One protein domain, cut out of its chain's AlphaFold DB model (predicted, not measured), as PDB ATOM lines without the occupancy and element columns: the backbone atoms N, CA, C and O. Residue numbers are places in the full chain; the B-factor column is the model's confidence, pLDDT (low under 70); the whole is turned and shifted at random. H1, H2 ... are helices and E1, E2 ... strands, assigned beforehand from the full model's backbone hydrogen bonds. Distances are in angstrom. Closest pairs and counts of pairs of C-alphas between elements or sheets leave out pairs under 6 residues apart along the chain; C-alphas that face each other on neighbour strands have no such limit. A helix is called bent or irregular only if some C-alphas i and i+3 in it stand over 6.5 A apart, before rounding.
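Overview. This is residues 3 to 78 of the 78 residues of an uncharacterized protein of Lactobacillus senmaizukei DSM 21775 = NBRC 103853 (UniProt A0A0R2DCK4). An antiparallel sheet of four strands, built round the long hairpin E3 and E4, has the kinked helix H2 across one end and tiny H1 toward the other. The 76 printed residues hold E1 H1 E2 H2 E3 E4 in that order; the sheet runs E1 E4 E3 E2, class mixed. It is only just compact, close to loose, with a radius of gyration of the C-alphas of 13.3 A, spanning 38 by 25 by 19 A.

Arrangement. Look first at the hairpin E3, residues 58 to 65, and E4, residues 70 to 77: N 61 and O 74 are 2.8 A apart. Beside E4 find E1, residues 3 to 7, with N 4 and O 73 at 2.8 A; beside E3 find E2, residues 25 to 28, with N 27 and O 60 at 2.9 A. H2, residues 31 to 47, is on the sheet; its closest C-alpha to E4 is Phe 45, 7.0 A from that of Phe 77. H2 is irregular, with C-alphas 36 and 39 8.3 A apart and a kink of 80 degrees near residue 38; 11 of 13 O i to N i+4 pairs are within hydrogen-bond range. H1, residues 15 to 18, is on the sheet at a height of 7.7 A.

Along the chain. Find C-alpha 3 at (-149.274, 83.429, 31.899), where E1 begins; E4 runs 22.4 A to C-alpha 77 at (-139.450, 79.066, 26.936).

Size, cuts and confidence. The printed part has no cut and no long link; residue 51 is under 70.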
ATOM      1  N   ALA A   3    -148.458  82.251  32.133       94.69
ATOM      2  CA  ALA A   3    -149.274  83.429  31.899       94.69
ATOM      3  C   ALA A   3    -149.488  84.174  33.220       94.69
ATOM      4  O   ALA A   3    -149.825  83.571  34.241       94.69
ATOM      5  N   VAL A   4    -149.298  85.486  33.182       94.56
ATOM      6  CA  VAL A   4    -149.485  86.406  34.299       94.56
ATOM      7  C   VAL A   4    -150.504  87.457  33.879       94.56
ATOM      8  O   VAL A   4    -150.350  88.113  32.849       94.56
ATOM      9  N   GLY A   5    -151.549  87.616  34.688       95.81
ATOM     10  CA  GLY A   5    -152.470  88.743  34.589       95.81
ATOM     11  C   GLY A   5    -152.055  89.829  35.573       95.81
ATOM     12  O   GLY A   5    -151.999  89.582  36.778       95.81
ATOM     13  N   VAL A   6    -151.760  91.023  35.069       95.62
ATOM     14  CA  VAL A   6    -151.465  92.203  35.886       95.62
ATOM     15  C   VAL A   6    -152.663  93.152  35.811       95.62
ATOM     16  O   VAL A   6    -153.094  93.457  34.701       95.62
ATOM     17  N   PRO A   7    -153.203  93.650  36.937       97.25
ATOM     18  CA  PRO A   7    -154.283  94.634  36.905       97.25
ATOM     19  C   PRO A   7    -153.903  95.865  36.073       97.25
ATOM     20  O   PRO A   7    -152.819  96.425  36.259       97.25
ATOM     21  N   ASP A   8    -154.797  96.328  35.203       95.75
ATOM     22  CA  ASP A   8    -154.532  97.472  34.316       95.75
ATOM     23  C   ASP A   8    -154.516  98.836  35.031       95.75
ATOM     24  O   ASP A   8    -154.186  99.863  34.443       95.75
ATOM     25  N   SER A   9    -154.768  98.842  36.343       95.88
ATOM     26  CA  SER A   9    -154.510  99.977  37.231       95.88
ATOM     27  C   SER A   9    -153.020 100.197  37.533       95.88
ATOM     28  O   SER A   9    -152.649 101.244  38.068       95.88
ATOM     29  N   VAL A  10    -152.157  99.210  37.267       95.06
ATOM     30  CA  VAL A  10    -150.707  99.346  37.458       95.06
ATOM     31  C   VAL A  10    -150.159 100.332  36.433       95.06
ATOM     32  O   VAL A  10    -150.367 100.191  35.233       95.06
ATOM     33  N   THR A  11    -149.430 101.345  36.901       92.62
ATOM     34  CA  THR A  11    -148.841 102.343  36.006       92.62
ATOM     35  C   THR A  11    -147.691 101.734  35.209       92.62
ATOM     36  O   THR A  11    -146.651 101.394  35.769       92.62
ATOM     37  N   VAL A  12    -147.869 101.652  33.892       89.88
ATOM     38  CA  VAL A  12    -146.853 101.203  32.935       89.88
ATOM     39  C   VAL A  12    -146.496 102.365  32.012       89.88
ATOM     40  O   VAL A  12    -147.369 103.017  31.438       89.88
ATOM     41  N   ALA A  13    -145.202 102.645  31.860       92.31
ATOM     42  CA  ALA A  13    -144.741 103.667  30.925       92.31
ATOM     43  C   ALA A  13    -144.966 103.206  29.476       92.31
ATOM     44  O   ALA A  13    -144.572 102.101  29.117       92.31
ATOM     45  N   ASN A  14    -145.552 104.071  28.641       90.62
ATOM     46  CA  ASN A  14    -145.874 103.779  27.238       90.62
ATOM     47  C   ASN A  14    -146.675 102.473  27.063       90.62
ATOM     48  O   ASN A  14    -146.336 101.658  26.210       90.62
ATOM     49  N   ALA A  15    -147.718 102.265  27.876       91.38
ATOM     50  CA  ALA A  15    -148.498 101.025  27.884       91.38
ATOM     51  C   ALA A  15    -148.963 100.591  26.482       91.38
ATOM     52  O   ALA A  15    -148.790  99.429  26.136       91.38
ATOM     53  N   ASP A  16    -149.426 101.521  25.640       89.38
ATOM     54  CA  ASP A  16    -149.899 101.225  24.277       89.38
ATOM     55  C   ASP A  16    -148.825 100.611  23.357       89.38
ATOM     56  O   ASP A  16    -149.158  99.920  22.397       89.38
ATOM     57  N   LEU A  17    -147.537 100.856  23.635       91.44
ATOM     58  CA  LEU A  17    -146.417 100.289  22.875       91.44
ATOM     59  C   LEU A  17    -146.150  98.823  23.239       91.44
ATOM     60  O   LEU A  17    -145.655  98.064  22.409       91.44
ATOM     61  N   TYR A  18    -146.411  98.458  24.494       91.50
ATOM     62  CA  TYR A  18    -146.095  97.140  25.041       91.50
ATOM     63  C   TYR A  18    -147.324  96.243  25.166       91.50
ATOM     64  O   TYR A  18    -147.180  95.033  25.189       91.50
ATOM     65  N   PHE A  19    -148.518  96.820  25.265       96.12
ATOM     66  CA  PHE A  19    -149.773  96.118  25.502       96.12
ATOM     67  C   PHE A  19    -150.839  96.644  24.544       96.12
ATOM     68  O   PHE A  19    -151.707  97.424  24.945       96.12
ATOM     69  N   PRO A  20    -150.801  96.247  23.263       95.81
ATOM     70  CA  PRO A  20    -151.811  96.696  22.325       95.81
ATOM     71  C   PRO A  20    -153.190  96.170  22.735       95.81
ATOM     72  O   PRO A  20    -153.363  95.010  23.122       95.81
ATOM     73  N   VAL A  21    -154.185  97.051  22.653       96.25
ATOM     74  CA  VAL A  21    -155.555  96.768  23.086       96.25
ATOM     75  C   VAL A  21    -156.188  95.710  22.188       96.25
ATOM     76  O   VAL A  21    -156.267  95.900  20.977       96.25
ATOM     77  N   ASN A  22    -156.678  94.618  22.780       92.62
ATOM     78  CA  ASN A  22    -157.361  93.510  22.095       92.62
ATOM     79  C   ASN A  22    -156.554  92.860  20.953       92.62
ATOM     80  O   ASN A  22    -157.120  92.200  20.078       92.62
ATOM     81  N   HIS A  23    -155.232  93.022  20.964       94.44
ATOM     82  CA  HIS A  23    -154.315  92.392  20.026       94.44
ATOM     83  C   HIS A  23    -153.178  91.721  20.791       94.44
ATOM     84  O   HIS A  23    -152.757  92.204  21.839       94.44
ATOM     85  N   LEU A  24    -152.682  90.603  20.262       95.06
ATOM     86  CA  LEU A  24    -151.497  89.944  20.798       95.06
ATOM     87  C   LEU A  24    -150.259  90.520  20.120       95.06
ATOM     88  O   LEU A  24    -150.155  90.497  18.892       95.06
ATOM     89  N   GLN A  25    -149.307  90.986  20.919       96.19
ATOM     90  CA  GLN A  25    -147.966  91.306  20.458       96.19
ATOM     91  C   GLN A  25    -146.996  90.252  20.960       96.19
ATOM     92  O   GLN A  25    -146.858  90.053  22.164       96.19
ATOM     93  N   VAL A  26    -146.320  89.600  20.019       96.38
ATOM     94  CA  VAL A  26    -145.374  88.514  20.272       96.38
ATOM     95  C   VAL A  26    -143.980  89.008  19.922       96.38
ATOM     96  O   VAL A  26    -143.749  89.465  18.803       96.38
ATOM     97  N   ASN A  27    -143.049  88.906  20.863       95.94
ATOM     98  CA  ASN A  27    -141.666  89.319  20.669       95.94
ATOM     99  C   ASN A  27    -140.719  88.175  21.056       95.94
ATOM    100  O   ASN A  27    -140.823  87.637  22.159       95.94
ATOM    101  N   LEU A  28    -139.766  87.853  20.177       96.81
ATOM    102  CA  LEU A  28    -138.598  87.044  20.533       96.81
ATOM    103  C   LEU A  28    -137.582  87.942  21.233       96.81
ATOM    104  O   LEU A  28    -137.157  88.954  20.671       96.81
ATOM    105  N   MET A  29    -137.197  87.581  22.452       96.19
ATOM    106  CA  MET A  29    -136.215  88.346  23.211       96.19
ATOM    107  C   MET A  29    -134.802  88.110  22.682       96.19
ATOM    108  O   MET A  29    -134.438  86.995  22.311       96.19
ATOM    109  N   ASN A  30    -134.003  89.175  22.652       96.56
ATOM    110  CA  ASN A  30    -132.611  89.113  22.222       96.56
ATOM    111  C   ASN A  30    -131.675  88.701  23.371       96.56
ATOM    112  O   ASN A  30    -132.048  88.737  24.543       96.56
ATOM    113  N   GLU A  31    -130.434  88.360  23.029       94.94
ATOM    114  CA  GLU A  31    -129.424  87.903  23.992       94.94
ATOM    115  C   GLU A  31    -129.172  88.916  25.119       94.94
ATOM    116  O   GLU A  31    -129.080  88.526  26.280       94.94
ATOM    117  N   ASP A  32    -129.146  90.217  24.810       96.69
ATOM    118  CA  ASP A  32    -128.965  91.274  25.814       96.69
ATOM    119  C   ASP A  32    -130.087  91.286  26.862       96.69
ATOM    120  O   ASP A  32    -129.842  91.517  28.049       96.69
ATOM    121  N   PHE A  33    -131.331  91.051  26.434       95.44
ATOM    122  CA  PHE A  33    -132.474  90.946  27.331       95.44
ATOM    123  C   PHE A  33    -132.375  89.693  28.201       95.44
ATOM    124  O   PHE A  33    -132.596  89.788  29.409       95.44
ATOM    125  N   LEU A  34    -132.023  88.547  27.609       94.62
ATOM    126  CA  LEU A  34    -131.849  87.291  28.342       94.62
ATOM    127  C   LEU A  34    -130.749  87.426  29.399       94.62
ATOM    128  O   LEU A  34    -130.972  87.111  30.562       94.62
ATOM    129  N   ALA A  35    -129.600  87.991  29.027       94.50
ATOM    130  CA  ALA A  35    -128.480  88.196  29.936       94.50
ATOM    131  C   ALA A  35    -128.827  89.146  31.094       94.50
ATOM    132  O   ALA A  35    -128.412  88.916  32.227       94.50
ATOM    133  N   LYS A  36    -129.604  90.209  30.838       97.06
ATOM    134  CA  LYS A  36    -130.024  91.160  31.882       97.06
ATOM    135  C   LYS A  36    -131.072  90.613  32.844       97.06
ATOM    136  O   LYS A  36    -131.112  91.069  33.982       97.06
ATOM    137  N   ASN A  37    -131.935  89.712  32.385       95.69
ATOM    138  CA  ASN A  37    -133.093  89.240  33.146       95.69
ATOM    139  C   ASN A  37    -133.006  87.746  33.495       95.69
ATOM    140  O   ASN A  37    -134.013  87.166  33.886       95.69
ATOM    141  N   GLY A  38    -131.827  87.132  33.351       93.12
ATOM    142  CA  GLY A  38    -131.631  85.686  33.468       93.12
ATOM    143  C   GLY A  38    -132.166  85.101  34.771       93.12
ATOM    144  O   GLY A  38    -132.901  84.125  34.725       93.12
ATOM    145  N   ASP A  39    -131.895  85.739  35.913       94.88
ATOM    146  CA  ASP A  39    -132.379  85.263  37.217       94.88
ATOM    147  C   ASP A  39    -133.916  85.191  37.265       94.88
ATOM    148  O   ASP A  39    -134.485  84.157  37.599       94.88
ATOM    149  N   LEU A  40    -134.597  86.256  36.826       94.06
ATOM    150  CA  LEU A  40    -136.062  86.306  36.781       94.06
ATOM    151  C   LEU A  40    -136.644  85.289  35.791       94.06
ATOM    152  O   LEU A  40    -137.677  84.672  36.044       94.06
ATOM    153  N   LEU A  41    -136.006  85.142  34.630       94.50
ATOM    154  CA  LEU A  41    -136.429  84.191  33.609       94.50
ATOM    155  C   LEU A  41    -136.241  82.745  34.080       94.50
ATOM    156  O   LEU A  41    -137.106  81.920  33.804       94.50
ATOM    157  N   ASN A  42    -135.180  82.456  34.834       93.00
ATOM    158  CA  ASN A  42    -134.950  81.153  35.453       93.00
ATOM    159  C   ASN A  42    -136.015  80.845  36.511       93.00
ATOM    160  O   ASN A  42    -136.598  79.766  36.471       93.00
ATOM    161  N   ASP A  43    -136.360  81.812  37.370       92.75
ATOM    162  CA  ASP A  43    -137.440  81.650  38.352       92.75
ATOM    163  C   ASP A  43    -138.771  81.291  37.671       92.75
ATOM    164  O   ASP A  43    -139.497  80.389  38.100       92.75
ATOM    165  N   PHE A  44    -139.102  81.970  36.567       92.69
ATOM    166  CA  PHE A  44    -140.279  81.624  35.775       92.69
ATOM    167  C   PHE A  44    -140.125  80.279  35.059       92.69
ATOM    168  O   PHE A  44    -141.090  79.525  34.971       92.69
ATOM    169  N   PHE A  45    -138.949  79.942  34.544       93.19
ATOM    170  CA  PHE A  45    -138.728  78.664  33.879       93.19
ATOM    171  C   PHE A  45    -138.949  77.486  34.836       93.19
ATOM    172  O   PHE A  45    -139.677  76.552  34.488       93.19
ATOM    173  N   ASP A  46    -138.443  77.574  36.064       90.81
ATOM    174  CA  ASP A  46    -138.592  76.547  37.100       90.81
ATOM    175  C   ASP A  46    -140.065  76.280  37.447       90.81
ATOM    176  O   ASP A  46    -140.484  75.137  37.657       90.81
ATOM    177  N   LEU A  47    -140.899  77.321  37.414       89.25
ATOM    178  CA  LEU A  47    -142.342  77.213  37.638       89.25
ATOM    179  C   LEU A  47    -143.084  76.480  36.502       89.25
ATOM    180  O   LEU A  47    -144.194  75.986  36.716       89.25
ATOM    181  N   THR A  48    -142.501  76.356  35.304       86.19
ATOM    182  CA  THR A  48    -143.158  75.678  34.169       86.19
ATOM    183  C   THR A  48    -143.201  74.154  34.280       86.19
ATOM    184  O   THR A  48    -143.822  73.515  33.430       86.19
ATOM    185  N   SER A  49    -142.566  73.557  35.300       73.25
ATOM    186  CA  SER A  49    -142.410  72.094  35.437       73.25
ATOM    187  C   SER A  49    -141.820  71.426  34.182       73.25
ATOM    188  O   SER A  49    -142.103  70.263  33.890       73.25
ATOM    189  N   SER A  50    -141.030  72.174  33.406       72.44
ATOM    190  CA  SER A  50    -140.397  71.691  32.182       72.44
ATOM    191  C   SER A  50    -139.382  70.592  32.498       72.44
ATOM    192  O   SER A  50    -138.624  70.684  33.457       72.44
ATOM    193  N   SER A  51    -139.331  69.552  31.665       68.38
ATOM    194  CA  SER A  51    -138.297  68.513  31.756       68.38
ATOM    195  C   SER A  51    -136.979  68.914  31.082       68.38
ATOM    196  O   SER A  51    -136.051  68.106  31.026       68.38
ATOM    197  N   LYS A  52    -136.915  70.106  30.476       74.31
ATOM    198  CA  LYS A  52    -135.702  70.624  29.837       74.31
ATOM    199  C   LYS A  52    -134.730  71.117  30.910       74.31
ATOM    200  O   LYS A  52    -135.149  71.707  31.896       74.31
ATOM    201  N   LEU A  53    -133.437  70.884  30.682       76.06
ATOM    202  CA  LEU A  53    -132.366  71.344  31.574       76.06
ATOM    203  C   LEU A  53    -132.133  72.860  31.487       76.06
ATOM    204  O   LEU A  53    -131.587  73.422  32.428       76.06
ATOM    205  N   ASP A  54    -132.500  73.484  30.363       85.44
ATOM    206  CA  ASP A  54    -132.295  74.910  30.084       85.44
ATOM    207  C   ASP A  54    -133.216  75.379  28.933       85.44
ATOM    208  O   ASP A  54    -133.843  74.544  28.263       85.44
ATOM    209  N   TYR A  55    -133.277  76.691  28.685       89.44
ATOM    210  CA  TYR A  55    -133.936  77.330  27.540       89.44
ATOM    211  C   TYR A  55    -132.943  78.180  26.736       89.44
ATOM    212  O   TYR A  55    -132.015  78.771  27.276       89.44
ATOM    213  N   GLN A  56    -133.141  78.265  25.421       89.88
ATOM    214  CA  GLN A  56    -132.316  79.106  24.543       89.88
ATOM    215  C   GLN A  56    -133.069  80.326  24.036       89.88
ATOM    216  O   GLN A  56    -132.462  81.350  23.723       89.88
ATOM    217  N   GLN A  57    -134.391  80.219  23.933       94.44
ATOM    218  CA  GLN A  57    -135.232  81.273  23.395       94.44
ATOM    219  C   GLN A  57    -136.364  81.580  24.365       94.44
ATOM    220  O   GLN A  57    -136.979  80.687  24.950       94.44
ATOM    221  N   VAL A  58    -136.643  82.874  24.517       95.94
ATOM    222  CA  VAL A  58    -137.778  83.357  25.300       95.94
ATOM    223  C   VAL A  58    -138.659  84.206  24.407       95.94
ATOM    224  O   VAL A  58    -138.235  85.233  23.872       95.94
ATOM    225  N   TRP A  59    -139.905  83.777  24.286       97.06
ATOM    226  CA  TRP A  59    -140.967  84.512  23.626       97.06
ATOM    227  C   TRP A  59    -141.834  85.179  24.686       97.06
ATOM    228  O   TRP A  59    -142.273  84.520  25.630       97.06
ATOM    229  N   ILE A  60    -142.094  86.475  24.523       96.81
ATOM    230  CA  ILE A  60    -143.026  87.212  25.377       96.81
ATOM    231  C   ILE A  60    -144.209  87.667  24.532       96.81
ATOM    232  O   ILE A  60    -144.041  88.418  23.564       96.81
ATOM    233  N   THR A  61    -145.397  87.231  24.932       97.38
ATOM    234  CA  THR A  61    -146.673  87.659  24.366       97.38
ATOM    235  C   THR A  61    -147.354  88.619  25.330       97.38
ATOM    236  O   THR A  61    -147.443  88.362  26.528       97.38
ATOM    237  N   THR A  62    -147.847  89.736  24.812       97.31
ATOM    238  CA  THR A  62    -148.460  90.807  25.605       97.31
ATOM    239  C   THR A  62    -149.762  91.282  24.982       97.31
ATOM    240  O   THR A  62    -149.931  91.234  23.760       97.31
ATOM    241  N   SER A  63    -150.698  91.721  25.822       97.56
ATOM    242  CA  SER A  63    -151.955  92.336  25.387       97.56
ATOM    243  C   SER A  63    -152.594  93.145  26.510       97.56
ATOM    244  O   SER A  63    -152.468  92.783  27.680       97.56
ATOM    245  N   HIS A  64    -153.322  94.207  26.170       97.94
ATOM    246  CA  HIS A  64    -154.283  94.811  27.093       97.94
ATOM    247  C   HIS A  64    -155.675  94.267  26.786       97.94
ATOM    248  O   HIS A  64    -156.135  94.348  25.645       97.94
ATOM    249  N   ILE A  65    -156.344  93.730  27.807       97.12
ATOM    250  CA  ILE A  65    -157.699  93.177  27.733       97.12
ATOM    251  C   ILE A  65    -158.607  94.032  28.635       97.12
ATOM    252  O   ILE A  65    -158.775  93.717  29.817       97.12
ATOM    253  N   PRO A  66    -159.202  95.129  28.117       96.44
ATOM    254  CA  PRO A  66    -159.965  96.069  28.940       96.44
ATOM    255  C   PRO A  66    -161.211  95.459  29.584       96.44
ATOM    256  O   PRO A  66    -161.603  95.884  30.664       96.44
ATOM    257  N   SER A  67    -161.834  94.460  28.942       96.75
ATOM    258  CA  SER A  67    -163.009  93.774  29.499       96.75
ATOM    259  C   SER A  67    -162.698  93.022  30.793       96.75
ATOM    260  O   SER A  67    -163.589  92.841  31.614       96.75
ATOM    261  N   GLU A  68    -161.437  92.624  30.974       96.75
ATOM    262  CA  GLU A  68    -160.939  91.897  32.143       96.75
ATOM    263  C   GLU A  68    -160.083  92.789  33.056       96.75
ATOM    264  O   GLU A  68    -159.475  92.294  34.003       96.75
ATOM    265  N   HIS A  69    -159.984  94.092  32.764       96.88
ATOM    266  CA  HIS A  69    -159.134  95.044  33.489       96.88
ATOM    267  C   HIS A  69    -157.690  94.550  33.689       96.88
ATOM    268  O   HIS A  69    -157.119  94.654  34.778       96.88
ATOM    269  N   THR A  70    -157.112  93.939  32.649       97.62
ATOM    270  CA  THR A  70    -155.873  93.159  32.771       97.62
ATOM    271  C   THR A  70    -154.898  93.423  31.625       97.62
ATOM    272  O   THR A  70    -155.258  93.366  30.447       97.62
ATOM    273  N   TYR A  71    -153.630  93.630  31.974       97.62
ATOM    274  CA  TYR A  71    -152.486  93.422  31.095       97.62
ATOM    275  C   TYR A  71    -152.058  91.955  31.165       97.62
ATOM    276  O   TYR A  71    -151.649  91.458  32.216       97.62
ATOM    277  N   LEU A  72    -152.162  91.252  30.041       97.25
ATOM    278  CA  LEU A  72    -151.669  89.892  29.890       97.25
ATOM    279  C   LEU A  72    -150.177  89.929  29.562       97.25
ATOM    280  O   LEU A  72    -149.771  90.600  28.613       97.25
ATOM    281  N   VAL A  73    -149.391  89.152  30.304       96.81
ATOM    282  CA  VAL A  73    -148.003  88.816  29.981       96.81
ATOM    283  C   VAL A  73    -147.883  87.301  29.966       96.81
ATOM    284  O   VAL A  73    -148.039  86.649  30.995       96.81
ATOM    285  N   GLU A  74    -147.595  86.728  28.810       96.25
ATOM    286  CA  GLU A  74    -147.282  85.311  28.671       96.25
ATOM    287  C   GLU A  74    -145.814  85.148  28.281       96.25
ATOM    288  O   GLU A  74    -145.310  85.844  27.400       96.25
ATOM    289  N   ILE A  75    -145.132  84.223  28.950       95.94
ATOM    290  CA  ILE A  75    -143.726  83.901  28.736       95.94
ATOM    291  C   ILE A  75    -143.629  82.432  28.326       95.94
ATOM    292  O   ILE A  75    -144.060  81.522  29.049       95.94
ATOM    293  N   SER A  76    -143.035  82.201  27.164       94.75
ATOM    294  CA  SER A  76    -142.800  80.876  26.602       94.75
ATOM    295  C   SER A  76    -141.305  80.635  26.432       94.75
ATOM    296  O   SER A  76    -140.589  81.478  25.899       94.75
ATOM    297  N   PHE A  77    -140.852  79.474  26.909       94.44
ATOM    298  CA  PHE A  77    -139.450  79.066  26.936       94.44
ATOM    299  C   PHE A  77    -139.237  77.909  25.961       94.44
ATOM    300  O   PHE A  77    -139.904  76.870  26.078       94.44
ATOM    301  N   GLU A  78    -138.314  78.080  25.018       90.12
ATOM    302  CA  GLU A  78    -137.971  77.095  23.986       90.12
ATOM    303  C   GLU A  78    -136.518  76.630  24.081       90.12
ATOM    304  O   GLU A  78    -135.606  77.460  24.302       90.12
TER     305      GLU A  78